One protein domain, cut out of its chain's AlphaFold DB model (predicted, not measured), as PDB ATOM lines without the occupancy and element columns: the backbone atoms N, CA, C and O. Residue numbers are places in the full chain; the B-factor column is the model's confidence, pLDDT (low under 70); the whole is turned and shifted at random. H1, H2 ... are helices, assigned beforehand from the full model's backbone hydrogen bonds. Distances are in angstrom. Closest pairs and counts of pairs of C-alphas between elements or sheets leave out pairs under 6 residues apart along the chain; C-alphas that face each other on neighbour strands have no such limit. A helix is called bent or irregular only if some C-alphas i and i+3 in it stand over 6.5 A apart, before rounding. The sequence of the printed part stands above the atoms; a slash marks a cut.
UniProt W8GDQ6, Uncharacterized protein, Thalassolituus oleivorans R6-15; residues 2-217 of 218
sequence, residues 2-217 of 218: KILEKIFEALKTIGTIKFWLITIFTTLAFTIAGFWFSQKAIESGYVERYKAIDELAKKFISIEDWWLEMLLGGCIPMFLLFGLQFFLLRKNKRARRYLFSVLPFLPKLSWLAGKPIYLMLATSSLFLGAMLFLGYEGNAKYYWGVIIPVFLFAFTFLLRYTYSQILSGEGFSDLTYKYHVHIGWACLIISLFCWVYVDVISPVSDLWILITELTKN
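What this domain is: This is residues 2 to 217 of the 218 residues of an uncharacterized protein of Thalassolituus oleivorans R6-15 (UniProt W8GDQ6). A flat, open frame of long helices in two halves: in one, H2 crosses H8 of the hairpin H8 and H9; in the other, the bent helices H5 and H11 run side by side at H5b and H11a and then spread as a V. The halves meet where H5b touches H9, while at the far end the short H3 and H4 lead from H2 across to H5; residues 2 to 10 of H1 and residues 100 to 105 stick out. The printed part has 216 residues, with eleven named helices, H1 to H11 in order, and no named strand: all helix. It is loose, with a radius of gyration of the C-alphas of 21.4 A and spans of 60 by 59 by 27 A.

How they stand to each other: By its hydrogen bonds H11, residues 180 to 216, was assigned as one helix, but it is bent, with C-alphas 199 and 202 6.7 A apart; its arms are H11a, 180 to 199, and H11b, 202 to 216. H5, residues 63 to 88, likewise assigned as one helix, is bent, with C-alphas 74 and 77 6.6 A apart; its arms are H5a, 63 to 74, and H5b, 77 to 88. H5b touches H11a at a shallow tilt of 21 degrees, opposite ways, closest at the C-alphas of Gly 83 and Gly 184, 3.8 A. H8, residues 115 to 138, and H9, residues 140 to 168, form a helical hairpin at 12 degrees, the C-alphas of Ser 124 and Pro 149 being closest at 4.7 A. H5a, H5b, H8, H9 and H11a form a bundle, a group of helices that touch one another in part. H5b touches H9 with residues 82 to 86 alone, closest at the C-alphas of Phe 82 and Ile 166, 6.7 A. H2, residues 17 to 43, touches H8 at a steep tilt of 43 degrees, the C-alphas of Thr 31 and Gly 129 being closest at 4.1 A. H7, residues 106 to 113, touches H5b, closest at the C-alphas of Met 78 and Ala 113, 4.2 A. Every O i to N i+4 pair is within hydrogen-bond range in the helices and arms named so far but H7, with 2 of 4, and H9, with 19 of 25.

Where its parts are: H1, residues 2 to 14, begins at C-alpha 2 (-8.423, -32.725, 6.198) and touches H9 with residues 13 to 14 alone, closest at the C-alphas of Ile 14 and Tyr 161, 5.4 A. H2 is 39.0 A long, H8 33.4 A, H9 44.2 A and H11a 28.3 A. H3, residues 46 to 52, H4, 55 to 60, H6, 93 to 102, and H10, 174 to 178, touch no helix. H11b ends at C-alpha 216 (57.930, -14.336, -4.881).

The domain as a whole: The C-alphas of Lys 2 and Asn 217, the two farthest apart, are 71.0 A apart. The printed part has no cut, and its ten links are tight. Mean pLDDT of the printed part is 78.2; residues 2 to 15, 88 to 113, 167 to 171 and 217 are under 70.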
ATOM      1  N   LYS A   2      -8.983 -33.670   5.196       59.09
ATOM      2  CA  LYS A   2      -8.423 -32.725   6.198       59.09
ATOM      3  C   LYS A   2      -6.913 -32.419   6.095       59.09
ATOM      4  O   LYS A   2      -6.478 -31.338   6.468       59.09
ATOM      5  N   ILE A   3      -6.095 -33.361   5.614       59.78
ATOM      6  CA  ILE A   3      -4.643 -33.144   5.429       59.78
ATOM      7  C   ILE A   3      -4.374 -32.261   4.205       59.78
ATOM      8  O   ILE A   3      -3.527 -31.377   4.252       59.78
ATOM      9  N   LEU A   4      -5.135 -32.472   3.128       58.31
ATOM     10  CA  LEU A   4      -5.014 -31.714   1.888       58.31
ATOM     11  C   LEU A   4      -5.418 -30.253   2.098       58.31
ATOM     12  O   LEU A   4      -4.721 -29.373   1.617       58.31
ATOM     13  N   GLU A   5      -6.462 -29.996   2.889       63.91
ATOM     14  CA  GLU A   5      -6.859 -28.641   3.299       63.91
ATOM     15  C   GLU A   5      -5.771 -27.944   4.126       63.91
ATOM     16  O   GLU A   5      -5.416 -26.815   3.812       63.91
ATOM     17  N   LYS A   6      -5.156 -28.630   5.102       59.44
ATOM     18  CA  LYS A   6      -4.035 -28.073   5.884       59.44
ATOM     19  C   LYS A   6      -2.800 -27.775   5.033       59.44
ATOM     20  O   LYS A   6      -2.140 -26.762   5.242       59.44
ATOM     21  N   ILE A   7      -2.487 -28.642   4.069       61.00
ATOM     22  CA  ILE A   7      -1.402 -28.406   3.108       61.00
ATOM     23  C   ILE A   7      -1.754 -27.216   2.212       61.00
ATOM     24  O   ILE A   7      -0.903 -26.366   1.973       61.00
ATOM     25  N   PHE A   8      -3.003 -27.109   1.758       59.56
ATOM     26  CA  PHE A   8      -3.455 -25.999   0.925       59.56
ATOM     27  C   PHE A   8      -3.424 -24.669   1.686       59.56
ATOM     28  O   PHE A   8      -2.958 -23.673   1.143       59.56
ATOM     29  N   GLU A   9      -3.841 -24.648   2.952       59.75
ATOM     30  CA  GLU A   9      -3.714 -23.486   3.835       59.75
ATOM     31  C   GLU A   9      -2.248 -23.117   4.077       59.75
ATOM     32  O   GLU A   9      -1.889 -21.945   3.946       59.75
ATOM     33  N   ALA A  10      -1.370 -24.094   4.327       57.88
ATOM     34  CA  ALA A  10       0.066 -23.852   4.454       57.88
ATOM     35  C   ALA A  10       0.663 -23.279   3.154       57.88
ATOM     36  O   ALA A  10       1.361 -22.270   3.190       57.88
ATOM     37  N   LEU A  11       0.325 -23.840   1.988       58.72
ATOM     38  CA  LEU A  11       0.769 -23.361   0.670       58.72
ATOM     39  C   LEU A  11       0.259 -21.947   0.357       58.72
ATOM     40  O   LEU A  11       0.997 -21.133  -0.206       58.72
ATOM     41  N   LYS A  12      -0.981 -21.639   0.753       59.84
ATOM     42  CA  LYS A  12      -1.601 -20.312   0.619       59.84
ATOM     43  C   LYS A  12      -0.970 -19.292   1.573       59.84
ATOM     44  O   LYS A  12      -0.900 -18.114   1.236       59.84
ATOM     45  N   THR A  13      -0.463 -19.755   2.716       56.38
ATOM     46  CA  THR A  13       0.312 -18.958   3.683       56.38
ATOM     47  C   THR A  13       1.740 -18.692   3.185       56.38
ATOM     48  O   THR A  13       2.288 -17.618   3.415       56.38
ATOM     49  N   ILE A  14       2.345 -19.647   2.471       58.34
ATOM     50  CA  ILE A  14       3.729 -19.562   1.967       58.34
ATOM     51  C   ILE A  14       3.846 -18.650   0.733       58.34
ATOM     52  O   ILE A  14       4.873 -17.987   0.545       58.34
ATOM     53  N   GLY A  15       2.821 -18.568  -0.122       65.25
ATOM     54  CA  GLY A  15       2.923 -17.730  -1.315       65.25
ATOM     55  C   GLY A  15       1.648 -17.535  -2.126       65.25
ATOM     56  O   GLY A  15       0.691 -18.300  -2.059       65.25
ATOM     57  N   THR A  16       1.665 -16.486  -2.947       75.88
ATOM     58  CA  THR A  16       0.628 -16.205  -3.945       75.88
ATOM     59  C   THR A  16       0.754 -17.146  -5.145       75.88
ATOM     60  O   THR A  16       1.819 -17.709  -5.395       75.88
ATOM     61  N   ILE A  17      -0.300 -17.265  -5.959       79.12
ATOM     62  CA  ILE A  17      -0.267 -18.038  -7.218       79.12
ATOM     63  C   ILE A  17       0.912 -17.600  -8.103       79.12
ATOM     64  O   ILE A  17       1.627 -18.434  -8.650       79.12
ATOM     65  N   LYS A  18       1.175 -16.286  -8.176       79.19
ATOM     66  CA  LYS A  18       2.319 -15.727  -8.908       79.19
ATOM     67  C   LYS A  18       3.659 -16.261  -8.391       79.19
ATOM     68  O   LYS A  18       4.533 -16.559  -9.195       79.19
ATOM     69  N   PHE A  19       3.825 -16.385  -7.071       82.19
ATOM     70  CA  PHE A  19       5.034 -16.965  -6.487       82.19
ATOM     71  C   PHE A  19       5.195 -18.426  -6.906       82.19
ATOM     72  O   PHE A  19       6.246 -18.781  -7.418       82.19
ATOM     73  N   TRP A  20       4.147 -19.241  -6.774       84.81
ATOM     74  CA  TRP A  20       4.196 -20.662  -7.129       84.81
ATOM     75  C   TRP A  20       4.488 -20.910  -8.609       84.81
ATOM     76  O   TRP A  20       5.305 -21.772  -8.922       84.81
ATOM     77  N   LEU A  21       3.901 -20.117  -9.512       87.00
ATOM     78  CA  LEU A  21       4.210 -20.188 -10.943       87.00
ATOM     79  C   LEU A  21       5.687 -19.898 -11.222       87.00
ATOM     80  O   LEU A  21       6.335 -20.661 -11.934       87.00
ATOM     81  N   ILE A  22       6.235 -18.833 -10.625       86.88
ATOM     82  CA  ILE A  22       7.660 -18.502 -10.767       86.88
ATOM     83  C   ILE A  22       8.522 -19.610 -10.159       86.88
ATOM     84  O   ILE A  22       9.526 -19.986 -10.754       86.88
ATOM     85  N   THR A  23       8.134 -20.155  -9.006       88.81
ATOM     86  CA  THR A  23       8.883 -21.210  -8.320       88.81
ATOM     87  C   THR A  23       8.960 -22.478  -9.161       88.81
ATOM     88  O   THR A  23      10.053 -22.999  -9.364       88.81
ATOM     89  N   ILE A  24       7.832 -22.945  -9.704       91.38
ATOM     90  CA  ILE A  24       7.784 -24.127 -10.577       91.38
ATOM     91  C   ILE A  24       8.606 -23.883 -11.841       91.38
ATOM     92  O   ILE A  24       9.453 -24.705 -12.184       91.38
ATOM     93  N   PHE A  25       8.401 -22.738 -12.500       92.88
ATOM     94  CA  PHE A  25       9.142 -22.380 -13.707       92.88
ATOM     95  C   PHE A  25      10.654 -22.344 -13.457       92.88
ATOM     96  O   PHE A  25      11.410 -22.990 -14.176       92.88
ATOM     97  N   THR A  26      11.090 -21.641 -12.409       91.06
ATOM     98  CA  THR A  26      12.506 -21.538 -12.023       91.06
ATOM     99  C   THR A  26      13.067 -22.918 -11.705       91.06
ATOM    100  O   THR A  26      14.139 -23.268 -12.184       91.06
ATOM    101  N   THR A  27      12.319 -23.735 -10.960       93.62
ATOM    102  CA  THR A  27      12.775 -25.073 -10.579       93.62
ATOM    103  C   THR A  27      13.002 -25.949 -11.800       93.62
ATOM    104  O   THR A  27      14.078 -26.522 -11.952       93.62
ATOM    105  N   LEU A  28      12.035 -26.008 -12.715       94.56
ATOM    106  CA  LEU A  28      12.151 -26.804 -13.935       94.56
ATOM    107  C   LEU A  28      13.273 -26.291 -14.840       94.56
ATOM    108  O   LEU A  28      14.147 -27.066 -15.226       94.56
ATOM    109  N   ALA A  29      13.285 -24.989 -15.138       94.88
ATOM    110  CA  ALA A  29      14.255 -24.393 -16.050       94.88
ATOM    111  C   ALA A  29      15.698 -24.591 -15.561       94.88
ATOM    112  O   ALA A  29      16.555 -25.028 -16.327       94.88
ATOM    113  N   PHE A  30      15.963 -24.329 -14.278       94.69
ATOM    114  CA  PHE A  30      17.308 -24.453 -13.720       94.69
ATOM    115  C   PHE A  30      17.711 -25.903 -13.430       94.69
ATOM    116  O   PHE A  30      18.895 -26.210 -13.504       94.69
ATOM    117  N   THR A  31      16.765 -26.816 -13.184       95.56
ATOM    118  CA  THR A  31      17.077 -28.257 -13.107       95.56
ATOM    119  C   THR A  31      17.518 -28.791 -14.470       95.56
ATOM    120  O   THR A  31      18.542 -29.465 -14.560       95.56
ATOM    121  N   ILE A  32      16.803 -28.438 -15.546       94.25
ATOM    122  CA  ILE A  32      17.192 -28.809 -16.917       94.25
ATOM    123  C   ILE A  32      18.550 -28.195 -17.265       94.25
ATOM    124  O   ILE A  32      19.430 -28.895 -17.763       94.25
ATOM    125  N   ALA A  33      18.745 -26.910 -16.955       93.00
ATOM    126  CA  ALA A  33      20.022 -26.242 -17.176       93.00
ATOM    127  C   ALA A  33      21.161 -26.913 -16.397       93.00
ATOM    128  O   ALA A  33      22.229 -27.119 -16.958       93.00
ATOM    129  N   GLY A  34      20.932 -27.300 -15.138       91.81
ATOM    130  CA  GLY A  34      21.921 -27.992 -14.311       91.81
ATOM    131  C   GLY A  34      22.343 -29.320 -14.925       91.81
ATOM    132  O   GLY A  34      23.533 -29.573 -15.071       91.81
ATOM    133  N   PHE A  35      21.371 -30.114 -15.379       92.94
ATOM    134  CA  PHE A  35      21.630 -31.370 -16.080       92.94
ATOM    135  C   PHE A  35      22.473 -31.148 -17.349       92.94
ATOM    136  O   PHE A  35      23.512 -31.782 -17.532       92.94
ATOM    137  N   TRP A  36      22.071 -30.195 -18.194       93.00
ATOM    138  CA  TRP A  36      22.774 -29.861 -19.439       93.00
ATOM    139  C   TRP A  36      24.181 -29.307 -19.202       93.00
ATOM    140  O   TRP A  36      25.115 -29.653 -19.925       93.00
ATOM    141  N   PHE A  37      24.356 -28.442 -18.202       90.44
ATOM    142  CA  PHE A  37      25.668 -27.906 -17.857       90.44
ATOM    143  C   PHE A  37      26.594 -28.999 -17.340       90.44
ATOM    144  O   PHE A  37      27.755 -29.013 -17.737       90.44
ATOM    145  N   SER A  38      26.097 -29.931 -16.522       89.38
ATOM    146  CA  SER A  38      26.881 -31.083 -16.067       89.38
ATOM    147  C   SER A  38      27.326 -31.964 -17.233       89.38
ATOM    148  O   SER A  38      28.509 -32.290 -17.321       89.38
ATOM    149  N   GLN A  39      26.423 -32.263 -18.169       89.31
ATOM    150  CA  GLN A  39      26.757 -33.004 -19.385       89.31
ATOM    151  C   GLN A  39      27.842 -32.287 -20.199       89.31
ATOM    152  O   GLN A  39      28.908 -32.844 -20.462       89.31
ATOM    153  N   LYS A  40      27.621 -31.008 -20.524       89.69
ATOM    154  CA  LYS A  40      28.561 -30.207 -21.319       89.69
ATOM    155  C   LYS A  40      29.914 -30.033 -20.626       89.69
ATOM    156  O   LYS A  40      30.946 -30.004 -21.299       89.69
ATOM    157  N   ALA A  41      29.922 -29.914 -19.297       84.75
ATOM    158  CA  ALA A  41      31.136 -29.815 -18.493       84.75
ATOM    159  C   ALA A  41      32.023 -31.059 -18.635       84.75
ATOM    160  O   ALA A  41      33.246 -30.929 -18.712       84.75
ATOM    161  N   ILE A  42      31.407 -32.240 -18.706       84.94
ATOM    162  CA  ILE A  42      32.107 -33.514 -18.885       84.94
ATOM    163  C   ILE A  42      32.543 -33.687 -20.338       84.94
ATOM    164  O   ILE A  42      33.726 -33.887 -20.589       84.94
ATOM    165  N   GLU A  43      31.633 -33.522 -21.300       88.12
ATOM    166  CA  GLU A  43      31.928 -33.718 -22.730       88.12
ATOM    167  C   GLU A  43      33.029 -32.784 -23.247       88.12
ATOM    168  O   GLU A  43      33.855 -33.169 -24.069       88.12
ATOM    169  N   SER A  44      33.067 -31.543 -22.756       85.56
ATOM    170  CA  SER A  44      34.066 -30.554 -23.182       85.56
ATOM    171  C   SER A  44      35.383 -30.640 -22.395       85.56
ATOM    172  O   SER A  44      36.269 -29.805 -22.601       85.56
ATOM    173  N   GLY A  45      35.506 -31.584 -21.451       83.12
ATOM    174  CA  GLY A  45      36.676 -31.718 -20.580       83.12
ATOM    175  C   GLY A  45      36.910 -30.501 -19.676       83.12
ATOM    176  O   GLY A  45      38.042 -30.237 -19.274       83.12
ATOM    177  N   TYR A  46      35.871 -29.716 -19.352       80.25
ATOM    178  CA  TYR A  46      36.024 -28.518 -18.512       80.25
ATOM    179  C   TYR A  46      36.557 -28.862 -17.123       80.25
ATOM    180  O   TYR A  46      37.346 -28.101 -16.574       80.25
ATOM    181  N   VAL A  47      36.173 -30.017 -16.574       76.88
ATOM    182  CA  VAL A  47      36.662 -30.484 -15.268       76.88
ATOM    183  C   VAL A  47      38.173 -30.724 -15.299       76.88
ATOM    184  O   VAL A  47      38.882 -30.358 -14.366       76.88
ATOM    185  N   GLU A  48      38.679 -31.313 -16.379       81.56
ATOM    186  CA  GLU A  48      40.104 -31.605 -16.559       81.56
ATOM    187  C   GLU A  48      40.894 -30.323 -16.806       81.56
ATOM    188  O   GLU A  48      41.915 -30.092 -16.161       81.56
ATOM    189  N   ARG A  49      40.368 -29.437 -17.659       80.50
ATOM    190  CA  ARG A  49      40.949 -28.111 -17.898       80.50
ATOM    191  C   ARG A  49      41.000 -27.290 -16.619       80.50
ATOM    192  O   ARG A  49      42.045 -26.731 -16.327       80.50
ATOM    193  N   TYR A  50      39.926 -27.274 -15.827       76.25
ATOM    194  CA  TYR A  50      39.887 -26.589 -14.535       76.25
ATOM    195  C   TYR A  50      40.920 -27.163 -13.564       76.25
ATOM    196  O   TYR A  50      41.647 -26.410 -12.926       76.25
ATOM    197  N   LYS A  51      41.060 -28.493 -13.493       78.62
ATOM    198  CA  LYS A  51      42.108 -29.139 -12.686       78.62
ATOM    199  C   LYS A  51      43.521 -28.795 -13.159       78.62
ATOM    200  O   LYS A  51      44.409 -28.736 -12.314       78.62
ATOM    201  N   ALA A  52      43.716 -28.529 -14.447       81.88
ATOM    202  CA  ALA A  52      44.997 -28.129 -15.021       81.88
ATOM    203  C   ALA A  52      45.321 -26.628 -14.868       81.88
ATOM    204  O   ALA A  52      46.452 -26.238 -15.140       81.88
ATOM    205  N   ILE A  53      44.371 -25.788 -14.434       79.56
ATOM    206  CA  ILE A  53      44.641 -24.372 -14.133       79.56
ATOM    207  C   ILE A  53      45.623 -24.287 -12.954       79.56
ATOM    208  O   ILE A  53      45.520 -25.055 -11.991       79.56
ATOM    209  N   ASP A  54      46.558 -23.346 -13.035       82.00
ATOM    210  CA  ASP A  54      47.504 -23.055 -11.962       82.00
ATOM    211  C   ASP A  54      46.788 -22.712 -10.640       82.00
ATOM    212  O   ASP A  54      45.694 -22.136 -10.640       82.00
ATOM    213  N   GLU A  55      47.380 -23.070  -9.498       78.62
ATOM    214  CA  GLU A  55      46.753 -22.833  -8.190       78.62
ATOM    215  C   GLU A  55      46.473 -21.350  -7.929       78.62
ATOM    216  O   GLU A  55      45.460 -21.027  -7.304       78.62
ATOM    217  N   LEU A  56      47.309 -20.445  -8.450       74.44
ATOM    218  CA  LEU A  56      47.079 -19.008  -8.347       74.44
ATOM    219  C   LEU A  56      45.799 -18.605  -9.087       74.44
ATOM    220  O   LEU A  56      44.916 -17.971  -8.516       74.44
ATOM    221  N   ALA A  57      45.666 -19.012 -10.350       72.81
ATOM    222  CA  ALA A  57      44.506 -18.673 -11.168       72.81
ATOM    223  C   ALA A  57      43.213 -19.328 -10.647       72.81
ATOM    224  O   ALA A  57      42.142 -18.730 -10.752       72.81
ATOM    225  N   LYS A  58      43.296 -20.507 -10.018       73.25
ATOM    226  CA  LYS A  58      42.151 -21.128  -9.329       73.25
ATOM    227  C   LYS A  58      41.653 -20.308  -8.141       73.25
ATOM    228  O   LYS A  58      40.447 -20.279  -7.932       73.25
ATOM    229  N   LYS A  59      42.540 -19.638  -7.392       71.38
ATOM    230  CA  LYS A  59      42.129 -18.756  -6.282       71.38
ATOM    231  C   LYS A  59      41.310 -17.568  -6.786       71.38
ATOM    232  O   LYS A  59      40.278 -17.269  -6.210       71.38
ATOM    233  N   PHE A  60      41.700 -16.967  -7.911       70.19
ATOM    234  CA  PHE A  60      40.976 -15.827  -8.496       70.19
ATOM    235  C   PHE A  60      39.713 -16.213  -9.286       70.19
ATOM    236  O   PHE A  60      38.842 -15.375  -9.500       70.19
ATOM    237  N   ILE A  61      39.599 -17.462  -9.750       70.44
ATOM    238  CA  ILE A  61      38.433 -17.975 -10.502       70.44
ATOM    239  C   ILE A  61      37.600 -18.923  -9.615       70.44
ATOM    240  O   ILE A  61      36.835 -19.757 -10.103       70.44
ATOM    241  N   SER A  62      37.749 -18.819  -8.294       76.12
ATOM    242  CA  SER A  62      37.045 -19.669  -7.340       76.12
ATOM    243  C   SER A  62      35.534 -19.475  -7.466       76.12
ATOM    244  O   SER A  62      34.969 -18.440  -7.112       76.12
ATOM    245  N   ILE A  63      34.860 -20.502  -7.990       74.88
ATOM    246  CA  ILE A  63      33.398 -20.519  -8.130       74.88
ATOM    247  C   ILE A  63      32.736 -20.450  -6.749       74.88
ATOM    248  O   ILE A  63      31.650 -19.888  -6.614       74.88
ATOM    249  N   GLU A  64      33.384 -21.019  -5.731       75.81
ATOM    250  CA  GLU A  64      32.894 -21.026  -4.353       75.81
ATOM    251  C   GLU A  64      32.875 -19.612  -3.771       75.81
ATOM    252  O   GLU A  64      31.829 -19.177  -3.290       75.81
ATOM    253  N   ASP A  65      33.981 -18.875  -3.897       77.62
ATOM    254  CA  ASP A  65      34.095 -17.507  -3.382       77.62
ATOM    255  C   ASP A  65      33.166 -16.553  -4.133       77.62
ATOM    256  O   ASP A  65      32.384 -15.834  -3.510       77.62
ATOM    257  N   TRP A  66      33.129 -16.646  -5.468       80.00
ATOM    258  CA  TRP A  66      32.194 -15.874  -6.291       80.00
ATOM    259  C   TRP A  66      30.731 -16.101  -5.884       80.00
ATOM    260  O   TRP A  66      29.915 -15.173  -5.833       80.00
ATOM    261  N   TRP A  67      30.370 -17.349  -5.582       77.06
ATOM    262  CA  TRP A  67      29.009 -17.685  -5.187       77.06
ATOM    263  C   TRP A  67      28.723 -17.238  -3.737       77.06
ATOM    264  O   TRP A  67      27.657 -16.686  -3.454       77.06
ATOM    265  N   LEU A  68      29.677 -17.355  -2.811       79.00
ATOM    266  CA  LEU A  68      29.542 -16.784  -1.464       79.00
ATOM    267  C   LEU A  68      29.347 -15.263  -1.502       79.00
ATOM    268  O   LEU A  68      28.445 -14.744  -0.841       79.00
ATOM    269  N   GLU A  69      30.118 -14.552  -2.316       78.00
ATOM    270  CA  GLU A  69      29.981 -13.108  -2.501       78.00
ATOM    271  C   GLU A  69      28.623 -12.722  -3.077       78.00
ATOM    272  O   GLU A  69      27.971 -11.811  -2.567       78.00
ATOM    273  N   MET A  70      28.141 -13.445  -4.092       77.69
ATOM    274  CA  MET A  70      26.804 -13.208  -4.639       77.69
ATOM    275  C   MET A  70      25.693 -13.457  -3.609       77.69
ATOM    276  O   MET A  70      24.724 -12.690  -3.566       77.69
ATOM    277  N   LEU A  71      25.809 -14.495  -2.766       75.56
ATOM    278  CA  LEU A  71      24.866 -14.737  -1.664       75.56
ATOM    279  C   LEU A  71      24.878 -13.582  -0.668       75.56
ATOM    280  O   LEU A  71      23.823 -13.030  -0.343       75.56
ATOM    281  N   LEU A  72      26.063 -13.219  -0.181       78.25
ATOM    282  CA  LEU A  72      26.229 -12.180   0.830       78.25
ATOM    283  C   LEU A  72      25.772 -10.824   0.290       78.25
ATOM    284  O   LEU A  72      24.964 -10.160   0.943       78.25
ATOM    285  N   GLY A  73      26.168 -10.474  -0.934       73.25
ATOM    286  CA  GLY A  73      25.740  -9.269  -1.641       73.25
ATOM    287  C   GLY A  73      24.224  -9.210  -1.836       73.25
ATOM    288  O   GLY A  73      23.595  -8.174  -1.610       73.25
ATOM    289  N   GLY A  74      23.601 -10.345  -2.168       73.06
ATOM    290  CA  GLY A  74      22.145 -10.469  -2.249       73.06
ATOM    291  C   GLY A  74      21.442 -10.276  -0.900       73.06
ATOM    292  O   GLY A  74      20.353  -9.700  -0.846       73.06
ATOM    293  N   CYS A  75      22.049 -10.721   0.199       79.81
ATOM    294  CA  CYS A  75      21.476 -10.647   1.544       79.81
ATOM    295  C   CYS A  75      21.496  -9.232   2.151       79.81
ATOM    296  O   CYS A  75      20.598  -8.906   2.934       79.81
ATOM    297  N   ILE A  76      22.454  -8.376   1.772       79.81
ATOM    298  CA  ILE A  76      22.569  -6.977   2.239       79.81
ATOM    299  C   ILE A  76      21.223  -6.225   2.182       79.81
ATOM    300  O   ILE A  76      20.760  -5.776   3.237       79.81
ATOM    301  N   PRO A  77      20.544  -6.099   1.017       76.69
ATOM    302  CA  PRO A  77      19.278  -5.373   0.913       76.69
ATOM    303  C   PRO A  77      18.152  -6.006   1.740       76.69
ATOM    304  O   PRO A  77      17.315  -5.283   2.279       76.69
ATOM    305  N   MET A  78      18.125  -7.339   1.862       80.88
ATOM    306  CA  MET A  78      17.098  -8.055   2.624       80.88
ATOM    307  C   MET A  78      17.210  -7.747   4.122       80.88
ATOM    308  O   MET A  78      16.230  -7.315   4.733       80.88
ATOM    309  N   PHE A  79      18.405  -7.895   4.703       82.81
ATOM    310  CA  PHE A  79      18.629  -7.617   6.123       82.81
ATOM    311  C   PHE A  79      18.472  -6.137   6.465       82.81
ATOM    312  O   PHE A  79      17.912  -5.813   7.513       82.81
ATOM    313  N   LEU A  80      18.871  -5.231   5.569       80.75
ATOM    314  CA  LEU A  80      18.654  -3.800   5.769       80.75
ATOM    315  C   LEU A  80      17.154  -3.474   5.880       80.75
ATOM    316  O   LEU A  80      16.727  -2.762   6.788       80.75
ATOM    317  N   LEU A  81      16.327  -4.039   4.998       77.06
ATOM    318  CA  LEU A  81      14.876  -3.835   5.030       77.06
ATOM    319  C   LEU A  81      14.200  -4.480   6.230       77.06
ATOM    320  O   LEU A  81      13.278  -3.883   6.789       77.06
ATOM    321  N   PHE A  82      14.644  -5.668   6.635       80.88
ATOM    322  CA  PHE A  82      14.158  -6.305   7.855       80.88
ATOM    323  C   PHE A  82      14.485  -5.461   9.075       80.88
ATOM    324  O   PHE A  82      13.583  -5.167   9.857       80.88
ATOM    325  N   GLY A  83      15.733  -4.997   9.190       81.25
ATOM    326  CA  GLY A  83      16.165  -4.137  10.284       81.25
ATOM    327  C   GLY A  83      15.266  -2.915  10.417       81.25
ATOM    328  O   GLY A  83      14.702  -2.643  11.476       81.25
ATOM    329  N   LEU A  84      15.030  -2.241   9.295       75.44
ATOM    330  CA  LEU A  84      14.153  -1.079   9.235       75.44
ATOM    331  C   LEU A  84      12.692  -1.405   9.541       75.44
ATOM    332  O   LEU A  84      12.054  -0.638  10.257       75.44
ATOM    333  N   GLN A  85      12.152  -2.532   9.069       74.12
ATOM    334  CA  GLN A  85      10.791  -2.927   9.434       74.12
ATOM    335  C   GLN A  85      10.642  -3.231  10.918       74.12
ATOM    336  O   GLN A  85       9.630  -2.853  11.508       74.12
ATOM    337  N   PHE A  86      11.659  -3.819  11.542       75.56
ATOM    338  CA  PHE A  86      11.652  -4.018  12.980       75.56
ATOM    339  C   PHE A  86      11.676  -2.692  13.744       75.56
ATOM    340  O   PHE A  86      10.884  -2.530  14.667       75.56
ATOM    341  N   PHE A  87      12.461  -1.696  13.316       73.75
ATOM    342  CA  PHE A  87      12.394  -0.348  13.906       73.75
ATOM    343  C   PHE A  87      11.037   0.345  13.681       73.75
ATOM    344  O   PHE A  87      10.594   1.139  14.513       73.75
ATOM    345  N   LEU A  88      10.354   0.041  12.574       67.81
ATOM    346  CA  LEU A  88       9.081   0.654  12.182       67.81
ATOM    347  C   LEU A  88       7.833  -0.058  12.731       67.81
ATOM    348  O   LEU A  88       6.744   0.523  12.654       67.81
ATOM    349  N   LEU A  89       7.964  -1.243  13.347       64.62
ATOM    350  CA  LEU A  89       6.868  -1.960  14.032       64.62
ATOM    351  C   LEU A  89       6.152  -1.087  15.078       64.62
ATOM    352  O   LEU A  89       4.979  -1.300  15.389       64.62
ATOM    353  N   ARG A  90       6.799  -0.011  15.542       53.38
ATOM    354  CA  ARG A  90       6.224   1.027  16.405       53.38
ATOM    355  C   ARG A  90       5.443   2.099  15.612       53.38
ATOM    356  O   ARG A  90       5.752   3.285  15.636       53.38
ATOM    357  N   LYS A  91       4.377   1.679  14.922       49.78
ATOM    358  CA  LYS A  91       3.143   2.455  14.629       49.78
ATOM    359  C   LYS A  91       3.200   3.852  13.973       49.78
ATOM    360  O   LYS A  91       2.146   4.477  13.872       49.78
ATOM    361  N   ASN A  92       4.315   4.373  13.460       56.38
ATOM    362  CA  ASN A  92       4.305   5.727  12.889       56.38
ATOM    363  C   ASN A  92       4.410   5.736  11.352       56.38
ATOM    364  O   ASN A  92       5.498   5.806  10.781       56.38
ATOM    365  N   LYS A  93       3.254   5.755  10.661       57.88
ATOM    366  CA  LYS A  93       3.168   5.999   9.198       57.88
ATOM    367  C   LYS A  93       3.916   7.275   8.772       57.88
ATOM    368  O   LYS A  93       4.285   7.397   7.603       57.88
ATOM    369  N   ARG A  94       4.113   8.233   9.688       57.28
ATOM    370  CA  ARG A  94       4.905   9.452   9.478       57.28
ATOM    371  C   ARG A  94       6.405   9.159   9.517       57.28
ATOM    372  O   ARG A  94       7.103   9.628   8.633       57.28
ATOM    373  N   ALA A  95       6.871   8.318  10.443       59.28
ATOM    374  CA  ALA A  95       8.268   7.877  10.502       59.28
ATOM    375  C   ALA A  95       8.646   7.025   9.285       59.28
ATOM    376  O   ALA A  95       9.693   7.249   8.701       59.28
ATOM    377  N   ARG A  96       7.760   6.130   8.822       56.72
ATOM    378  CA  ARG A  96       7.974   5.369   7.575       56.72
ATOM    379  C   ARG A  96       8.123   6.285   6.354       56.72
ATOM    380  O   ARG A  96       9.022   6.087   5.547       56.72
ATOM    381  N   ARG A  97       7.256   7.301   6.228       59.72
ATOM    382  CA  ARG A  97       7.333   8.301   5.146       59.72
ATOM    383  C   ARG A  97       8.571   9.187   5.261       59.72
ATOM    384  O   ARG A  97       9.215   9.423   4.250       59.72
ATOM    385  N   TYR A  98       8.919   9.613   6.473       62.47
ATOM    386  CA  TYR A  98      10.139  10.367   6.743       62.47
ATOM    387  C   TYR A  98      11.385   9.551   6.378       62.47
ATOM    388  O   TYR A  98      12.255  10.030   5.660       62.47
ATOM    389  N   LEU A  99      11.434   8.279   6.766       57.03
ATOM    390  CA  LEU A  99      12.558   7.407   6.458       57.03
ATOM    391  C   LEU A  99      12.688   7.155   4.950       57.03
ATOM    392  O   LEU A  99      13.787   7.234   4.422       57.03
ATOM    393  N   PHE A 100      11.580   6.933   4.235       58.19
ATOM    394  CA  PHE A 100      11.600   6.850   2.768       58.19
ATOM    395  C   PHE A 100      11.931   8.186   2.090       58.19
ATOM    396  O   PHE A 100      12.452   8.164   0.980       58.19
ATOM    397  N   SER A 101      11.675   9.334   2.729       58.69
ATOM    398  CA  SER A 101      12.138  10.632   2.216       58.69
ATOM    399  C   SER A 101      13.625  10.885   2.471       58.69
ATOM    400  O   SER A 101      14.278  11.491   1.632       58.69
ATOM    401  N   VAL A 102      14.172  10.402   3.593       58.56
ATOM    402  CA  VAL A 102      15.595  10.551   3.947       58.56
ATOM    403  C   VAL A 102      16.458   9.509   3.228       58.56
ATOM    404  O   VAL A 102      17.587   9.793   2.844       58.56
ATOM    405  N   LEU A 103      15.918   8.312   2.992       59.44
ATOM    406  CA  LEU A 103      16.579   7.191   2.325       59.44
ATOM    407  C   LEU A 103      15.740   6.746   1.108       59.44
ATOM    408  O   LEU A 103      15.131   5.671   1.122       59.44
ATOM    409  N   PRO A 104      15.690   7.548   0.024       55.75
ATOM    410  CA  PRO A 104      14.821   7.315  -1.140       55.75
ATOM    411  C   PRO A 104      15.168   6.055  -1.946       55.75
ATOM    412  O   PRO A 104      14.416   5.638  -2.828       55.75
ATOM    413  N   PHE A 105      16.300   5.419  -1.647       60.41
ATOM    414  CA  PHE A 105      16.705   4.146  -2.236       60.41
ATOM    415  C   PHE A 105      16.036   2.930  -1.564       60.41
ATOM    416  O   PHE A 105      16.029   1.846  -2.143       60.41
ATOM    417  N   LEU A 106      15.398   3.089  -0.398       56.16
ATOM    418  CA  LEU A 106      14.723   1.997   0.318       56.16
ATOM    419  C   LEU A 106      13.617   1.274  -0.462       56.16
ATOM    420  O   LEU A 106      13.601   0.042  -0.468       56.16
ATOM    421  N   PRO A 107      12.709   1.973  -1.166       55.66
ATOM    422  CA  PRO A 107      11.744   1.313  -2.039       55.66
ATOM    423  C   PRO A 107      12.426   0.494  -3.144       55.66
ATOM    424  O   PRO A 107      11.965  -0.598  -3.470       55.66
ATOM    425  N   LYS A 108      13.560   0.968  -3.676       58.91
ATOM    426  CA  LYS A 108      14.340   0.243  -4.692       58.91
ATOM    427  C   LYS A 108      15.000  -1.014  -4.109       58.91
ATOM    428  O   LYS A 108      15.055  -2.039  -4.785       58.91
ATOM    429  N   LEU A 109      15.409  -0.977  -2.837       58.91
ATOM    430  CA  LEU A 109      15.914  -2.148  -2.111       58.91
ATOM    431  C   LEU A 109      14.839  -3.229  -1.929       58.91
ATOM    432  O   LEU A 109      15.179  -4.408  -1.907       58.91
ATOM    433  N   SER A 110      13.549  -2.875  -1.847       58.53
ATOM    434  CA  SER A 110      12.473  -3.869  -1.658       58.53
ATOM    435  C   SER A 110      12.342  -4.839  -2.834       58.53
ATOM    436  O   SER A 110      12.019  -6.011  -2.648       58.53
ATOM    437  N   TRP A 111      12.665  -4.373  -4.045       62.97
ATOM    438  CA  TRP A 111      12.733  -5.218  -5.231       62.97
ATOM    439  C   TRP A 111      13.936  -6.169  -5.187       62.97
ATOM    440  O   TRP A 111      13.827  -7.327  -5.586       62.97
ATOM    441  N   LEU A 112      15.071  -5.699  -4.662       63.22
ATOM    442  CA  LEU A 112      16.278  -6.505  -4.468       63.22
ATOM    443  C   LEU A 112      16.106  -7.551  -3.359       63.22
ATOM    444  O   LEU A 112      16.603  -8.658  -3.505       63.22
ATOM    445  N   ALA A 113      15.342  -7.256  -2.309       66.06
ATOM    446  CA  ALA A 113      15.164  -8.135  -1.152       66.06
ATOM    447  C   ALA A 113      14.475  -9.470  -1.460       66.06
ATOM    448  O   ALA A 113      14.681 -10.445  -0.749       66.06
ATOM    449  N   GLY A 114      13.669  -9.540  -2.522       70.31
ATOM    450  CA  GLY A 114      13.073 -10.798  -2.977       70.31
ATOM    451  C   GLY A 114      14.021 -11.665  -3.810       70.31
ATOM    452  O   GLY A 114      13.768 -12.858  -3.965       70.31
ATOM    453  N   LYS A 115      15.105 -11.095  -4.355       76.38
ATOM    454  CA  LYS A 115      16.012 -11.795  -5.277       76.38
ATOM    455  C   LYS A 115      16.826 -12.920  -4.635       76.38
ATOM    456  O   LYS A 115      16.933 -13.947  -5.295       76.38
ATOM    457  N   PRO A 116      17.334 -12.814  -3.390       80.12
ATOM    458  CA  PRO A 116      18.068 -13.908  -2.751       80.12
ATOM    459  C   PRO A 116      17.258 -15.199  -2.662       80.12
ATOM    460  O   PRO A 116      17.811 -16.276  -2.834       80.12
ATOM    461  N   ILE A 117      15.937 -15.097  -2.475       84.50
ATOM    462  CA  ILE A 117      15.037 -16.257  -2.440       84.50
ATOM    463  C   ILE A 117      15.036 -16.958  -3.803       84.50
ATOM    464  O   ILE A 117      15.194 -18.171  -3.876       84.50
ATOM    465  N   TYR A 118      14.884 -16.202  -4.894       85.62
ATOM    466  CA  TYR A 118      14.898 -16.771  -6.245       85.62
ATOM    467  C   TYR A 118      16.288 -17.248  -6.671       85.62
ATOM    468  O   TYR A 118      16.387 -18.230  -7.399       85.62
ATOM    469  N   LEU A 119      17.349 -16.595  -6.195       84.69
ATOM    470  CA  LEU A 119      18.730 -17.011  -6.418       84.69
ATOM    471  C   LEU A 119      19.015 -18.344  -5.714       84.69
ATOM    472  O   LEU A 119      19.463 -19.283  -6.361       84.69
ATOM    473  N   MET A 120      18.662 -18.476  -4.431       86.94
ATOM    474  CA  MET A 120      18.763 -19.751  -3.713       86.94
ATOM    475  C   MET A 120      17.896 -20.839  -4.350       86.94
ATOM    476  O   MET A 120      18.338 -21.982  -4.452       86.94
ATOM    477  N   LEU A 121      16.697 -20.496  -4.835       91.00
ATOM    478  CA  LEU A 121      15.836 -21.435  -5.550       91.00
ATOM    479  C   LEU A 121      16.496 -21.944  -6.839       91.00
ATOM    480  O   LEU A 121      16.543 -23.152  -7.074       91.00
ATOM    481  N   ALA A 122      17.014 -21.027  -7.659       89.81
ATOM    482  CA  ALA A 122      17.713 -21.341  -8.900       89.81
ATOM    483  C   ALA A 122      18.936 -22.224  -8.630       89.81
ATOM    484  O   ALA A 122      19.105 -23.249  -9.286       89.81
ATOM    485  N   THR A 123      19.727 -21.898  -7.608       88.69
ATOM    486  CA  THR A 123      20.877 -22.713  -7.210       88.69
ATOM    487  C   THR A 123      20.455 -24.097  -6.740       88.69
ATOM    488  O   THR A 123      20.988 -25.086  -7.232       88.69
ATOM    489  N   SER A 124      19.471 -24.201  -5.846       92.38
ATOM    490  CA  SER A 124      18.961 -25.502  -5.377       92.38
ATOM    491  C   SER A 124      18.545 -26.387  -6.555       92.38
ATOM    492  O   SER A 124      18.810 -27.586  -6.575       92.38
ATOM    493  N   SER A 125      17.950 -25.767  -7.573       94.69
ATOM    494  CA  SER A 125      17.491 -26.429  -8.793       94.69
ATOM    495  C   SER A 125      18.649 -26.841  -9.706       94.69
ATOM    496  O   SER A 125      18.651 -27.959 -10.209       94.69
ATOM    497  N   LEU A 126      19.673 -25.997  -9.869       92.50
ATOM    498  CA  LEU A 126      20.904 -26.350 -10.592       92.50
ATOM    499  C   LEU A 126      21.601 -27.557  -9.957       92.50
ATOM    500  O   LEU A 126      21.955 -28.501 -10.661       92.50
ATOM    501  N   PHE A 127      21.753 -27.550  -8.629       90.81
ATOM    502  CA  PHE A 127      22.338 -28.670  -7.890       90.81
ATOM    503  C   PHE A 127      21.490 -29.934  -8.018       90.81
ATOM    504  O   PHE A 127      22.040 -31.016  -8.203       90.81
ATOM    505  N   LEU A 128      20.159 -29.815  -7.974       94.62
ATOM    506  CA  LEU A 128      19.271 -30.943  -8.241       94.62
ATOM    507  C   LEU A 128      19.514 -31.519  -9.641       94.62
ATOM    508  O   LEU A 128      19.702 -32.725  -9.766       94.62
ATOM    509  N   GLY A 129      19.577 -30.671 -10.671       92.31
ATOM    510  CA  GLY A 129      19.870 -31.082 -12.046       92.31
ATOM    511  C   GLY A 129      21.201 -31.819 -12.180       92.31
ATOM    512  O   GLY A 129      21.254 -32.886 -12.789       92.31
ATOM    513  N   ALA A 130      22.250 -31.300 -11.542       91.19
ATOM    514  CA  ALA A 130      23.569 -31.927 -11.524       91.19
ATOM    515  C   ALA A 130      23.565 -33.292 -10.812       91.19
ATOM    516  O   ALA A 130      24.142 -34.254 -11.313       91.19
ATOM    517  N   MET A 131      22.881 -33.412  -9.669       92.81
ATOM    518  CA  MET A 131      22.786 -34.682  -8.936       92.81
ATOM    519  C   MET A 131      21.965 -35.725  -9.697       92.81
ATOM    520  O   MET A 131      22.327 -36.901  -9.707       92.81
ATOM    521  N   LEU A 132      20.889 -35.304 -10.370       92.56
ATOM    522  CA  LEU A 132      20.106 -36.178 -11.245       92.56
ATOM    523  C   LEU A 132      20.938 -36.664 -12.435       92.56
ATOM    524  O   LEU A 132      20.901 -37.851 -12.740       92.56
ATOM    525  N   PHE A 133      21.730 -35.782 -13.053       92.44
ATOM    526  CA  PHE A 133      22.670 -36.157 -14.109       92.44
ATOM    527  C   PHE A 133      23.671 -37.215 -13.625       92.44
ATOM    528  O   PHE A 133      23.789 -38.277 -14.230       92.44
ATOM    529  N   LEU A 134      24.342 -36.969 -12.494       88.75
ATOM    530  CA  LEU A 134      25.334 -37.897 -11.933       88.75
ATOM    531  C   LEU A 134      24.728 -39.252 -11.538       88.75
ATOM    532  O   LEU A 134      25.392 -40.284 -11.650       88.75
ATOM    533  N   GLY A 135      23.484 -39.257 -11.062       89.75
ATOM    534  CA  GLY A 135      22.758 -40.481 -10.740       89.75
ATOM    535  C   GLY A 135      22.286 -41.258 -11.973       89.75
ATOM    536  O   GLY A 135      22.240 -42.487 -11.917       89.75
ATOM    537  N   TYR A 136      21.939 -40.563 -13.061       90.00
ATOM    538  CA  TYR A 136      21.435 -41.157 -14.304       90.00
ATOM    539  C   TYR A 136      22.560 -41.691 -15.198       90.00
ATOM    540  O   TYR A 136      22.550 -42.871 -15.532       90.00
ATOM    541  N   GLU A 137      23.538 -40.847 -15.539       87.56
ATOM    542  CA  GLU A 137      24.664 -41.211 -16.419       87.56
ATOM    543  C   GLU A 137      25.796 -41.929 -15.670       87.56
ATOM    544  O   GLU A 137      26.574 -42.676 -16.257       87.56
ATOM    545  N   GLY A 138      25.929 -41.682 -14.364       83.69
ATOM    546  CA  GLY A 138      27.014 -42.224 -13.552       83.69
ATOM    547  C   GLY A 138      26.608 -43.474 -12.778       83.69
ATOM    548  O   GLY A 138      26.606 -44.595 -13.278       83.69
ATOM    549  N   ASN A 139      26.347 -43.292 -11.485       88.19
ATOM    550  CA  ASN A 139      26.034 -44.383 -10.568       88.19
ATOM    551  C   ASN A 139      24.892 -43.972  -9.643       88.19
ATOM    552  O   ASN A 139      24.912 -42.880  -9.075       88.19
ATOM    553  N   ALA A 140      23.960 -44.892  -9.396       88.00
ATOM    554  CA  ALA A 140      22.825 -44.666  -8.510       88.00
ATOM    555  C   ALA A 140      23.219 -44.194  -7.093       88.00
ATOM    556  O   ALA A 140      22.438 -43.516  -6.429       88.00
ATOM    557  N   LYS A 141      24.440 -44.486  -6.619       89.12
ATOM    558  CA  LYS A 141      24.953 -43.958  -5.342       89.12
ATOM    559  C   LYS A 141      25.009 -42.427  -5.297       89.12
ATOM    560  O   LYS A 141      24.861 -41.866  -4.216       89.12
ATOM    561  N   TYR A 142      25.171 -41.745  -6.431       86.50
ATOM    562  CA  TYR A 142      25.207 -40.281  -6.476       86.50
ATOM    563  C   TYR A 142      23.839 -39.630  -6.227       86.50
ATOM    564  O   TYR A 142      23.799 -38.468  -5.826       86.50
ATOM    565  N   TYR A 143      22.726 -40.374  -6.322       88.31
ATOM    566  CA  TYR A 143      21.411 -39.865  -5.909       88.31
ATOM    567  C   TYR A 143      21.347 -39.510  -4.418       88.31
ATOM    568  O   TYR A 143      20.554 -38.652  -4.037       88.31
ATOM    569  N   TRP A 144      22.211 -40.081  -3.570       88.81
ATOM    570  CA  TRP A 144      22.326 -39.645  -2.172       88.81
ATOM    571  C   TRP A 144      22.705 -38.163  -2.045       88.81
ATOM    572  O   TRP A 144      22.315 -37.513  -1.077       88.81
ATOM    573  N   GLY A 145      23.380 -37.597  -3.051       86.44
ATOM    574  CA  GLY A 145      23.710 -36.173  -3.121       86.44
ATOM    575  C   GLY A 145      22.494 -35.245  -3.231       86.44
ATOM    576  O   GLY A 145      22.620 -34.059  -2.937       86.44
ATOM    577  N   VAL A 146      21.299 -35.765  -3.557       91.12
ATOM    578  CA  VAL A 146      20.030 -35.003  -3.588       91.12
ATOM    579  C   VAL A 146      19.658 -34.435  -2.213       91.12
ATOM    580  O   VAL A 146      18.904 -33.466  -2.122       91.12
ATOM    581  N   ILE A 147      20.242 -34.954  -1.131       90.25
ATOM    582  CA  ILE A 147      20.064 -34.384   0.206       90.25
ATOM    583  C   ILE A 147      20.445 -32.894   0.262       90.25
ATOM    584  O   ILE A 147      19.760 -32.109   0.915       90.25
ATOM    585  N   ILE A 148      21.477 -32.484  -0.486       87.31
ATOM    586  CA  ILE A 148      21.964 -31.101  -0.533       87.31
ATOM    587  C   ILE A 148      20.895 -30.158  -1.111       87.31
ATOM    588  O   ILE A 148      20.464 -29.251  -0.394       87.31
ATOM    589  N   PRO A 149      20.401 -30.348  -2.354       90.81
ATOM    590  CA  PRO A 149      19.364 -29.481  -2.894       90.81
ATOM    591  C   PRO A 149      18.068 -29.535  -2.075       90.81
ATOM    592  O   PRO A 149      17.422 -28.502  -1.942       90.81
ATOM    593  N   VAL A 150      17.706 -30.667  -1.453       88.81
ATOM    594  CA  VAL A 150      16.528 -30.748  -0.565       88.81
ATOM    595  C   VAL A 150      16.638 -29.781   0.615       88.81
ATOM    596  O   VAL A 150      15.695 -29.030   0.879       88.81
ATOM    597  N   PHE A 151      17.785 -29.748   1.300       87.62
ATOM    598  CA  PHE A 151      18.005 -28.785   2.380       87.62
ATOM    599  C   PHE A 151      17.960 -27.344   1.866       87.62
ATOM    600  O   PHE A 151      17.312 -26.499   2.484       87.62
ATOM    601  N   LEU A 152      18.572 -27.058   0.715       87.81
ATOM    602  CA  LEU A 152      18.556 -25.713   0.132       87.81
ATOM    603  C   LEU A 152      17.140 -25.257  -0.267       87.81
ATOM    604  O   LEU A 152      16.770 -24.106  -0.009       87.81
ATOM    605  N   PHE A 153      16.306 -26.153  -0.803       89.69
ATOM    606  CA  PHE A 153      14.888 -25.875  -1.043       89.69
ATOM    607  C   PHE A 153      14.160 -25.569   0.267       89.69
ATOM    608  O   PHE A 153      13.463 -24.558   0.351       89.69
ATOM    609  N   ALA A 154      14.352 -26.389   1.307       85.38
ATOM    610  CA  ALA A 154      13.734 -26.161   2.613       85.38
ATOM    611  C   ALA A 154      14.112 -24.785   3.192       85.38
ATOM    612  O   ALA A 154      13.229 -24.029   3.607       85.38
ATOM    613  N   PHE A 155      15.396 -24.415   3.134       83.62
ATOM    614  CA  PHE A 155      15.866 -23.087   3.536       83.62
ATOM    615  C   PHE A 155      15.249 -21.968   2.695       83.62
ATOM    616  O   PHE A 155      14.822 -20.956   3.246       83.62
ATOM    617  N   THR A 156      15.129 -22.155   1.381       88.00
ATOM    618  CA  THR A 156      14.511 -21.172   0.479       88.00
ATOM    619  C   THR A 156      13.052 -20.895   0.858       88.00
ATOM    620  O   THR A 156      12.632 -19.737   0.927       88.00
ATOM    621  N   PHE A 157      12.273 -21.942   1.145       84.38
ATOM    622  CA  PHE A 157      10.876 -21.790   1.564       84.38
ATOM    623  C   PHE A 157      10.749 -21.184   2.962       84.38
ATOM    624  O   PHE A 157       9.878 -20.337   3.172       84.38
ATOM    625  N   LEU A 158      11.637 -21.547   3.892       82.62
ATOM    626  CA  LEU A 158      11.694 -20.932   5.218       82.62
ATOM    627  C   LEU A 158      11.990 -19.429   5.113       82.62
ATOM    628  O   LEU A 158      11.256 -18.616   5.669       82.62
ATOM    629  N   LEU A 159      13.000 -19.050   4.325       80.00
ATOM    630  CA  LEU A 159      13.343 -17.652   4.062       80.00
ATOM    631  C   LEU A 159      12.179 -16.898   3.423       80.00
ATOM    632  O   LEU A 159      11.888 -15.772   3.821       80.00
ATOM    633  N   ARG A 160      11.473 -17.513   2.467       83.19
ATOM    634  CA  ARG A 160      10.284 -16.908   1.855       83.19
ATOM    635  C   ARG A 160       9.177 -16.660   2.872       83.19
ATOM    636  O   ARG A 160       8.582 -15.581   2.860       83.19
ATOM    637  N   TYR A 161       8.898 -17.648   3.716       77.19
ATOM    638  CA  TYR A 161       7.886 -17.555   4.757       77.19
ATOM    639  C   TYR A 161       8.216 -16.426   5.739       77.19
ATOM    640  O   TYR A 161       7.413 -15.509   5.919       77.19
ATOM    641  N   THR A 162       9.437 -16.419   6.276       76.06
ATOM    642  CA  THR A 162       9.913 -15.387   7.205       76.06
ATOM    643  C   THR A 162       9.933 -14.002   6.555       76.06
ATOM    644  O   THR A 162       9.452 -13.041   7.150       76.06
ATOM    645  N   TYR A 163      10.395 -13.886   5.306       77.06
ATOM    646  CA  TYR A 163      10.349 -12.637   4.538       77.06
ATOM    647  C   TYR A 163       8.922 -12.095   4.404       77.06
ATOM    648  O   TYR A 163       8.684 -10.902   4.602       77.06
ATOM    649  N   SER A 164       7.961 -12.968   4.089       73.75
ATOM    650  CA  SER A 164       6.556 -12.588   3.946       73.75
ATOM    651  C   SER A 164       5.962 -12.097   5.268       73.75
ATOM    652  O   SER A 164       5.300 -11.061   5.277       73.75
ATOM    653  N   GLN A 165       6.236 -12.790   6.378       70.00
ATOM    654  CA  GLN A 165       5.785 -12.384   7.716       70.00
ATOM    655  C   GLN A 165       6.401 -11.060   8.165       70.00
ATOM    656  O   GLN A 165       5.705 -10.193   8.689       70.00
ATOM    657  N   ILE A 166       7.701 -10.862   7.923       72.25
ATOM    658  CA  ILE A 166       8.378  -9.627   8.328       72.25
ATOM    659  C   ILE A 166       7.845  -8.419   7.556       72.25
ATOM    660  O   ILE A 166       7.681  -7.335   8.120       72.25
ATOM    661  N   LEU A 167       7.543  -8.592   6.269       69.81
ATOM    662  CA  LEU A 167       6.967  -7.519   5.468       69.81
ATOM    663  C   LEU A 167       5.513  -7.210   5.816       69.81
ATOM    664  O   LEU A 167       5.153  -6.029   5.806       69.81
ATOM    665  N   SER A 168       4.692  -8.228   6.094       66.69
ATOM    666  CA  SER A 168       3.300  -8.014   6.506       66.69
ATOM    667  C   SER A 168       3.211  -7.413   7.910       66.69
ATOM    668  O   SER A 168       2.308  -6.625   8.179       66.69
ATOM    669  N   GLY A 169       4.166  -7.737   8.788       62.16
ATOM    670  CA  GLY A 169       4.117  -7.383  10.206       62.16
ATOM    671  C   GLY A 169       3.084  -8.193  10.998       62.16
ATOM    672  O   GLY A 169       2.826  -7.887  12.161       62.16
ATOM    673  N   GLU A 170       2.483  -9.210  10.376       59.56
ATOM    674  CA  GLU A 170       1.462 -10.079  10.964       59.56
ATOM    675  C   GLU A 170       2.093 -11.382  11.475       59.56
ATOM    676  O   GLU A 170       3.004 -11.930  10.857       59.56
ATOM    677  N   GLY A 171       1.595 -11.902  12.602       62.66
ATOM    678  CA  GLY A 171       2.065 -13.176  13.169       62.66
ATOM    679  C   GLY A 171       3.336 -13.087  14.022       62.66
ATOM    680  O   GLY A 171       3.897 -14.117  14.388       62.66
ATOM    681  N   PHE A 172       3.793 -11.881  14.370       70.12
ATOM    682  CA  PHE A 172       4.883 -11.706  15.328       70.12
ATOM    683  C   PHE A 172       4.453 -12.043  16.758       70.12
ATOM    684  O   PHE A 172       3.387 -11.625  17.209       70.12
ATOM    685  N   SER A 173       5.308 -12.773  17.477       71.62
ATOM    686  CA  SER A 173       5.100 -13.084  18.892       71.62
ATOM    687  C   SER A 173       5.315 -11.850  19.775       71.62
ATOM    688  O   SER A 173       6.019 -10.908  19.396       71.62
ATOM    689  N   ASP A 174       4.779 -11.879  20.996       74.62
ATOM    690  CA  ASP A 174       4.992 -10.818  21.996       74.62
ATOM    691  C   ASP A 174       6.481 -10.572  22.279       74.62
ATOM    692  O   ASP A 174       6.905  -9.445  22.542       74.62
ATOM    693  N   LEU A 175       7.303 -11.618  22.161       74.31
ATOM    694  CA  LEU A 175       8.750 -11.531  22.319       74.31
ATOM    695  C   LEU A 175       9.392 -10.727  21.180       74.31
ATOM    696  O   LEU A 175      10.232  -9.862  21.437       74.31
ATOM    697  N   THR A 176       8.951 -10.941  19.939       73.50
ATOM    698  CA  THR A 176       9.392 -10.153  18.782       73.50
ATOM    699  C   THR A 176       9.010  -8.680  18.934       73.50
ATOM    700  O   THR A 176       9.827  -7.803  18.656       73.50
ATOM    701  N   TYR A 177       7.815  -8.383  19.453       70.50
ATOM    702  CA  TYR A 177       7.410  -7.007  19.760       70.50
ATOM    703  C   TYR A 177       8.226  -6.389  20.898       70.50
ATOM    704  O   TYR A 177       8.616  -5.222  20.810       70.50
ATOM    705  N   LYS A 178       8.538  -7.156  21.947       78.38
ATOM    706  CA  LYS A 178       9.361  -6.695  23.074       78.38
ATOM    707  C   LYS A 178      10.786  -6.341  22.639       78.38
ATOM    708  O   LYS A 178      11.310  -5.320  23.074       78.38
ATOM    709  N   TYR A 179      11.384  -7.138  21.755       83.62
ATOM    710  CA  TYR A 179      12.780  -6.985  21.330       83.62
ATOM    711  C   TYR A 179      12.960  -6.413  19.917       83.62
ATOM    712  O   TYR A 179      14.072  -6.450  19.397       83.62
ATOM    713  N   HIS A 180      11.918  -5.839  19.301       78.38
ATOM    714  CA  HIS A 180      11.966  -5.344  17.916       78.38
ATOM    715  C   HIS A 180      13.181  -4.448  17.626       78.38
ATOM    716  O   HIS A 180      13.846  -4.628  16.616       78.38
ATOM    717  N   VAL A 181      13.542  -3.535  18.535       80.31
ATOM    718  CA  VAL A 181      14.720  -2.659  18.378       80.31
ATOM    719  C   VAL A 181      16.023  -3.466  18.316       80.31
ATOM    720  O   VAL A 181      16.868  -3.201  17.466       80.31
ATOM    721  N   HIS A 182      16.187  -4.466  19.187       83.69
ATOM    722  CA  HIS A 182      17.387  -5.311  19.223       83.69
ATOM    723  C   HIS A 182      17.484  -6.215  17.994       83.69
ATOM    724  O   HIS A 182      18.560  -6.346  17.417       83.69
ATOM    725  N   ILE A 183      16.358  -6.787  17.560       83.44
ATOM    726  CA  ILE A 183      16.283  -7.577  16.324       83.44
ATOM    727  C   ILE A 183      16.615  -6.683  15.120       83.44
ATOM    728  O   ILE A 183      17.384  -7.080  14.247       83.44
ATOM    729  N   GLY A 184      16.112  -5.445  15.115       83.38
ATOM    730  CA  GLY A 184      16.417  -4.447  14.097       83.38
ATOM    731  C   GLY A 184      17.912  -4.151  13.982       83.38
ATOM    732  O   GLY A 184      18.473  -4.202  12.886       83.38
ATOM    733  N   TRP A 185      18.574  -3.913  15.118       84.94
ATOM    734  CA  TRP A 185      20.025  -3.728  15.180       84.94
ATOM    735  C   TRP A 185      20.796  -4.962  14.723       84.94
ATOM    736  O   TRP A 185      21.736  -4.818  13.948       84.94
ATOM    737  N   ALA A 186      20.385  -6.163  15.137       87.12
ATOM    738  CA  ALA A 186      21.023  -7.399  14.697       87.12
ATOM    739  C   ALA A 186      20.985  -7.536  13.165       87.12
ATOM    740  O   ALA A 186      22.010  -7.821  12.550       87.12
ATOM    741  N   CYS A 187      19.844  -7.250  12.529       86.00
ATOM    742  CA  CYS A 187      19.741  -7.261  11.068       86.00
ATOM    743  C   CYS A 187      20.647  -6.211  10.401       86.00
ATOM    744  O   CYS A 187      21.289  -6.518   9.398       86.00
ATOM    745  N   LEU A 188      20.740  -4.991  10.947       85.12
ATOM    746  CA  LEU A 188      21.647  -3.968  10.409       85.12
ATOM    747  C   LEU A 188      23.118  -4.367  10.548       85.12
ATOM    748  O   LEU A 188      23.886  -4.174   9.611       85.12
ATOM    749  N   ILE A 189      23.500  -4.949  11.684       88.62
ATOM    750  CA  ILE A 189      24.861  -5.436  11.928       88.62
ATOM    751  C   ILE A 189      25.210  -6.552  10.937       88.62
ATOM    752  O   ILE A 189      26.275  -6.507  10.332       88.62
ATOM    753  N   ILE A 190      24.305  -7.509  10.709       86.69
ATOM    754  CA  ILE A 190      24.501  -8.568   9.706       86.69
ATOM    755  C   ILE A 190      24.661  -7.965   8.307       86.69
ATOM    756  O   ILE A 190      25.587  -8.326   7.589       86.69
ATOM    757  N   SER A 191      23.799  -7.017   7.928       84.88
ATOM    758  CA  SER A 191      23.897  -6.317   6.640       84.88
ATOM    759  C   SER A 191      25.250  -5.614   6.477       84.88
ATOM    760  O   SER A 191      25.884  -5.743   5.431       84.88
ATOM    761  N   LEU A 192      25.729  -4.942   7.531       85.19
ATOM    762  CA  LEU A 192      27.033  -4.285   7.552       85.19
ATOM    763  C   LEU A 192      28.182  -5.290   7.413       85.19
ATOM    764  O   LEU A 192      29.089  -5.048   6.629       85.19
ATOM    765  N   PHE A 193      28.143  -6.418   8.126       88.69
ATOM    766  CA  PHE A 193      29.162  -7.462   7.994       88.69
ATOM    767  C   PHE A 193      29.201  -8.056   6.587       88.69
ATOM    768  O   PHE A 193      30.286  -8.195   6.028       88.69
ATOM    769  N   CYS A 194      28.042  -8.354   5.990       84.88
ATOM    770  CA  CYS A 194      27.976  -8.823   4.606       84.88
ATOM    771  C   CYS A 194      28.576  -7.793   3.641       84.88
ATOM    772  O   CYS A 194      29.322  -8.165   2.742       84.88
ATOM    773  N   TRP A 195      28.279  -6.508   3.846       84.75
ATOM    774  CA  TRP A 195      28.824  -5.425   3.032       84.75
ATOM    775  C   TRP A 195      30.345  -5.302   3.166       84.75
ATOM    776  O   TRP A 195      31.047  -5.315   2.162       84.75
ATOM    777  N   VAL A 196      30.865  -5.259   4.399       85.81
ATOM    778  CA  VAL A 196      32.312  -5.197   4.655       85.81
ATOM    779  C   VAL A 196      33.022  -6.413   4.063       85.81
ATOM    780  O   VAL A 196      34.101  -6.271   3.495       85.81
ATOM    781  N   TYR A 197      32.432  -7.603   4.163       85.00
ATOM    782  CA  TYR A 197      33.030  -8.797   3.582       85.00
ATOM    783  C   TYR A 197      33.157  -8.692   2.056       85.00
ATOM    784  O   TYR A 197      34.256  -8.848   1.528       85.00
ATOM    785  N   VAL A 198      32.050  -8.395   1.371       81.62
ATOM    786  CA  VAL A 198      31.976  -8.403  -0.099       81.62
ATOM    787  C   VAL A 198      32.756  -7.247  -0.720       81.62
ATOM    788  O   VAL A 198      33.501  -7.463  -1.666       81.62
ATOM    789  N   ASP A 199      32.627  -6.032  -0.183       80.25
ATOM    790  CA  ASP A 199      33.183  -4.834  -0.830       80.25
ATOM    791  C   ASP A 199      34.566  -4.429  -0.292       80.25
ATOM    792  O   ASP A 199      35.228  -3.579  -0.887       80.25
ATOM    793  N   VAL A 200      35.014  -4.997   0.836       84.12
ATOM    794  CA  VAL A 200      36.297  -4.623   1.462       84.12
ATOM    795  C   VAL A 200      37.198  -5.830   1.678       84.12
ATOM    796  O   VAL A 200      38.308  -5.850   1.156       84.12
ATOM    797  N   ILE A 201      36.759  -6.833   2.445       84.19
ATOM    798  CA  ILE A 201      37.638  -7.941   2.855       84.19
ATOM    799  C   ILE A 201      38.039  -8.795   1.656       84.19
ATOM    800  O   ILE A 201      39.233  -9.038   1.486       84.19
ATOM    801  N   SER A 202      37.076  -9.230   0.839       82.00
ATOM    802  CA  SER A 202      37.378 -10.077  -0.317       82.00
ATOM    803  C   SER A 202      38.323  -9.378  -1.318       82.00
ATOM    804  O   SER A 202      39.429  -9.882  -1.524       82.00
ATOM    805  N   PRO A 203      38.032  -8.151  -1.808       80.88
ATOM    806  CA  PRO A 203      38.929  -7.458  -2.737       80.88
ATOM    807  C   PRO A 203      40.333  -7.200  -2.176       80.88
ATOM    808  O   PRO A 203      41.325  -7.257  -2.904       80.88
ATOM    809  N   VAL A 204      40.445  -6.903  -0.875       85.25
ATOM    810  CA  VAL A 204      41.744  -6.686  -0.218       85.25
ATOM    811  C   VAL A 204      42.518  -7.996  -0.075       85.25
ATOM    812  O   VAL A 204      43.735  -7.996  -0.258       85.25
ATOM    813  N   SER A 205      41.837  -9.105   0.224       84.00
ATOM    814  CA  SER A 205      42.445 -10.439   0.262       84.00
ATOM    815  C   SER A 205      43.006 -10.821  -1.107       84.00
ATOM    816  O   SER A 205      44.169 -11.215  -1.203       84.00
ATOM    817  N   ASP A 206      42.232 -10.614  -2.171       80.75
ATOM    818  CA  ASP A 206      42.656 -10.877  -3.547       80.75
ATOM    819  C   ASP A 206      43.876 -10.040  -3.939       80.75
ATOM    820  O   ASP A 206      44.862 -10.561  -4.471       80.75
ATOM    821  N   LEU A 207      43.857  -8.744  -3.610       83.12
ATOM    822  CA  LEU A 207      44.988  -7.850  -3.845       83.12
ATOM    823  C   LEU A 207      46.235  -8.296  -3.069       83.12
ATOM    824  O   LEU A 207      47.343  -8.274  -3.607       83.12
ATOM    825  N   TRP A 208      46.074  -8.715  -1.813       85.06
ATOM    826  CA  TRP A 208      47.178  -9.182  -0.980       85.06
ATOM    827  C   TRP A 208      47.804 -10.471  -1.519       85.06
ATOM    828  O   TRP A 208      49.033 -10.591  -1.561       85.06
ATOM    829  N   ILE A 209      46.978 -11.419  -1.972       83.12
ATOM    830  CA  ILE A 209      47.432 -12.655  -2.623       83.12
ATOM    831  C   ILE A 209      48.219 -12.317  -3.892       83.12
ATOM    832  O   ILE A 209      49.327 -12.827  -4.070       83.12
ATOM    833  N   LEU A 210      47.698 -11.412  -4.728       81.88
ATOM    834  CA  LEU A 210      48.358 -10.979  -5.960       81.88
ATOM    835  C   LEU A 210      49.734 -10.357  -5.683       81.88
ATOM    836  O   LEU A 210      50.722 -10.738  -6.308       81.88
ATOM    837  N   ILE A 211      49.811  -9.427  -4.727       84.12
ATOM    838  CA  ILE A 211      51.067  -8.759  -4.351       84.12
ATOM    839  C   ILE A 211      52.074  -9.777  -3.808       84.12
ATOM    840  O   ILE A 211      53.230  -9.779  -4.225       84.12
ATOM    841  N   THR A 212      51.636 -10.659  -2.905       83.62
ATOM    842  CA  THR A 212      52.510 -11.673  -2.301       83.62
ATOM    843  C   THR A 212      53.130 -12.569  -3.370       83.62
ATOM    844  O   THR A 212      54.321 -12.872  -3.299       83.62
ATOM    845  N   GLU A 213      52.362 -12.953  -4.389       76.31
ATOM    846  CA  GLU A 213      52.869 -13.830  -5.440       76.31
ATOM    847  C   GLU A 213      53.802 -13.109  -6.423       76.31
ATOM    848  O   GLU A 213      54.858 -13.642  -6.763       76.31
ATOM    849  N   LEU A 214      53.486 -11.864  -6.799       77.06
ATOM    850  CA  LEU A 214      54.370 -11.027  -7.622       77.06
ATOM    851  C   LEU A 214      55.725 -10.772  -6.946       77.06
ATOM    852  O   LEU A 214      56.740 -10.665  -7.621       77.06
ATOM    853  N   THR A 215      55.768 -10.708  -5.611       77.62
ATOM    854  CA  THR A 215      57.038 -10.562  -4.876       77.62
ATOM    855  C   THR A 215      57.846 -11.857  -4.736       77.62
ATOM    856  O   THR A 215      59.033 -11.788  -4.421       77.62
ATOM    857  N   LYS A 216      57.241 -13.033  -4.957       72.31
ATOM    858  CA  LYS A 216      57.930 -14.336  -4.881       72.31
ATOM    859  C   LYS A 216      58.561 -14.772  -6.204       72.31
ATOM    860  O   LYS A 216      59.550 -15.498  -6.165       72.31
ATOM    861  N   ASN A 217      58.017 -14.328  -7.336       56.97
ATOM    862  CA  ASN A 217      58.548 -14.573  -8.680       56.97
ATOM    863  C   ASN A 217      58.922 -13.231  -9.347       56.97
ATOM    864  O   ASN A 217      58.109 -12.720 -10.120       56.97
TER     865      ASN A 217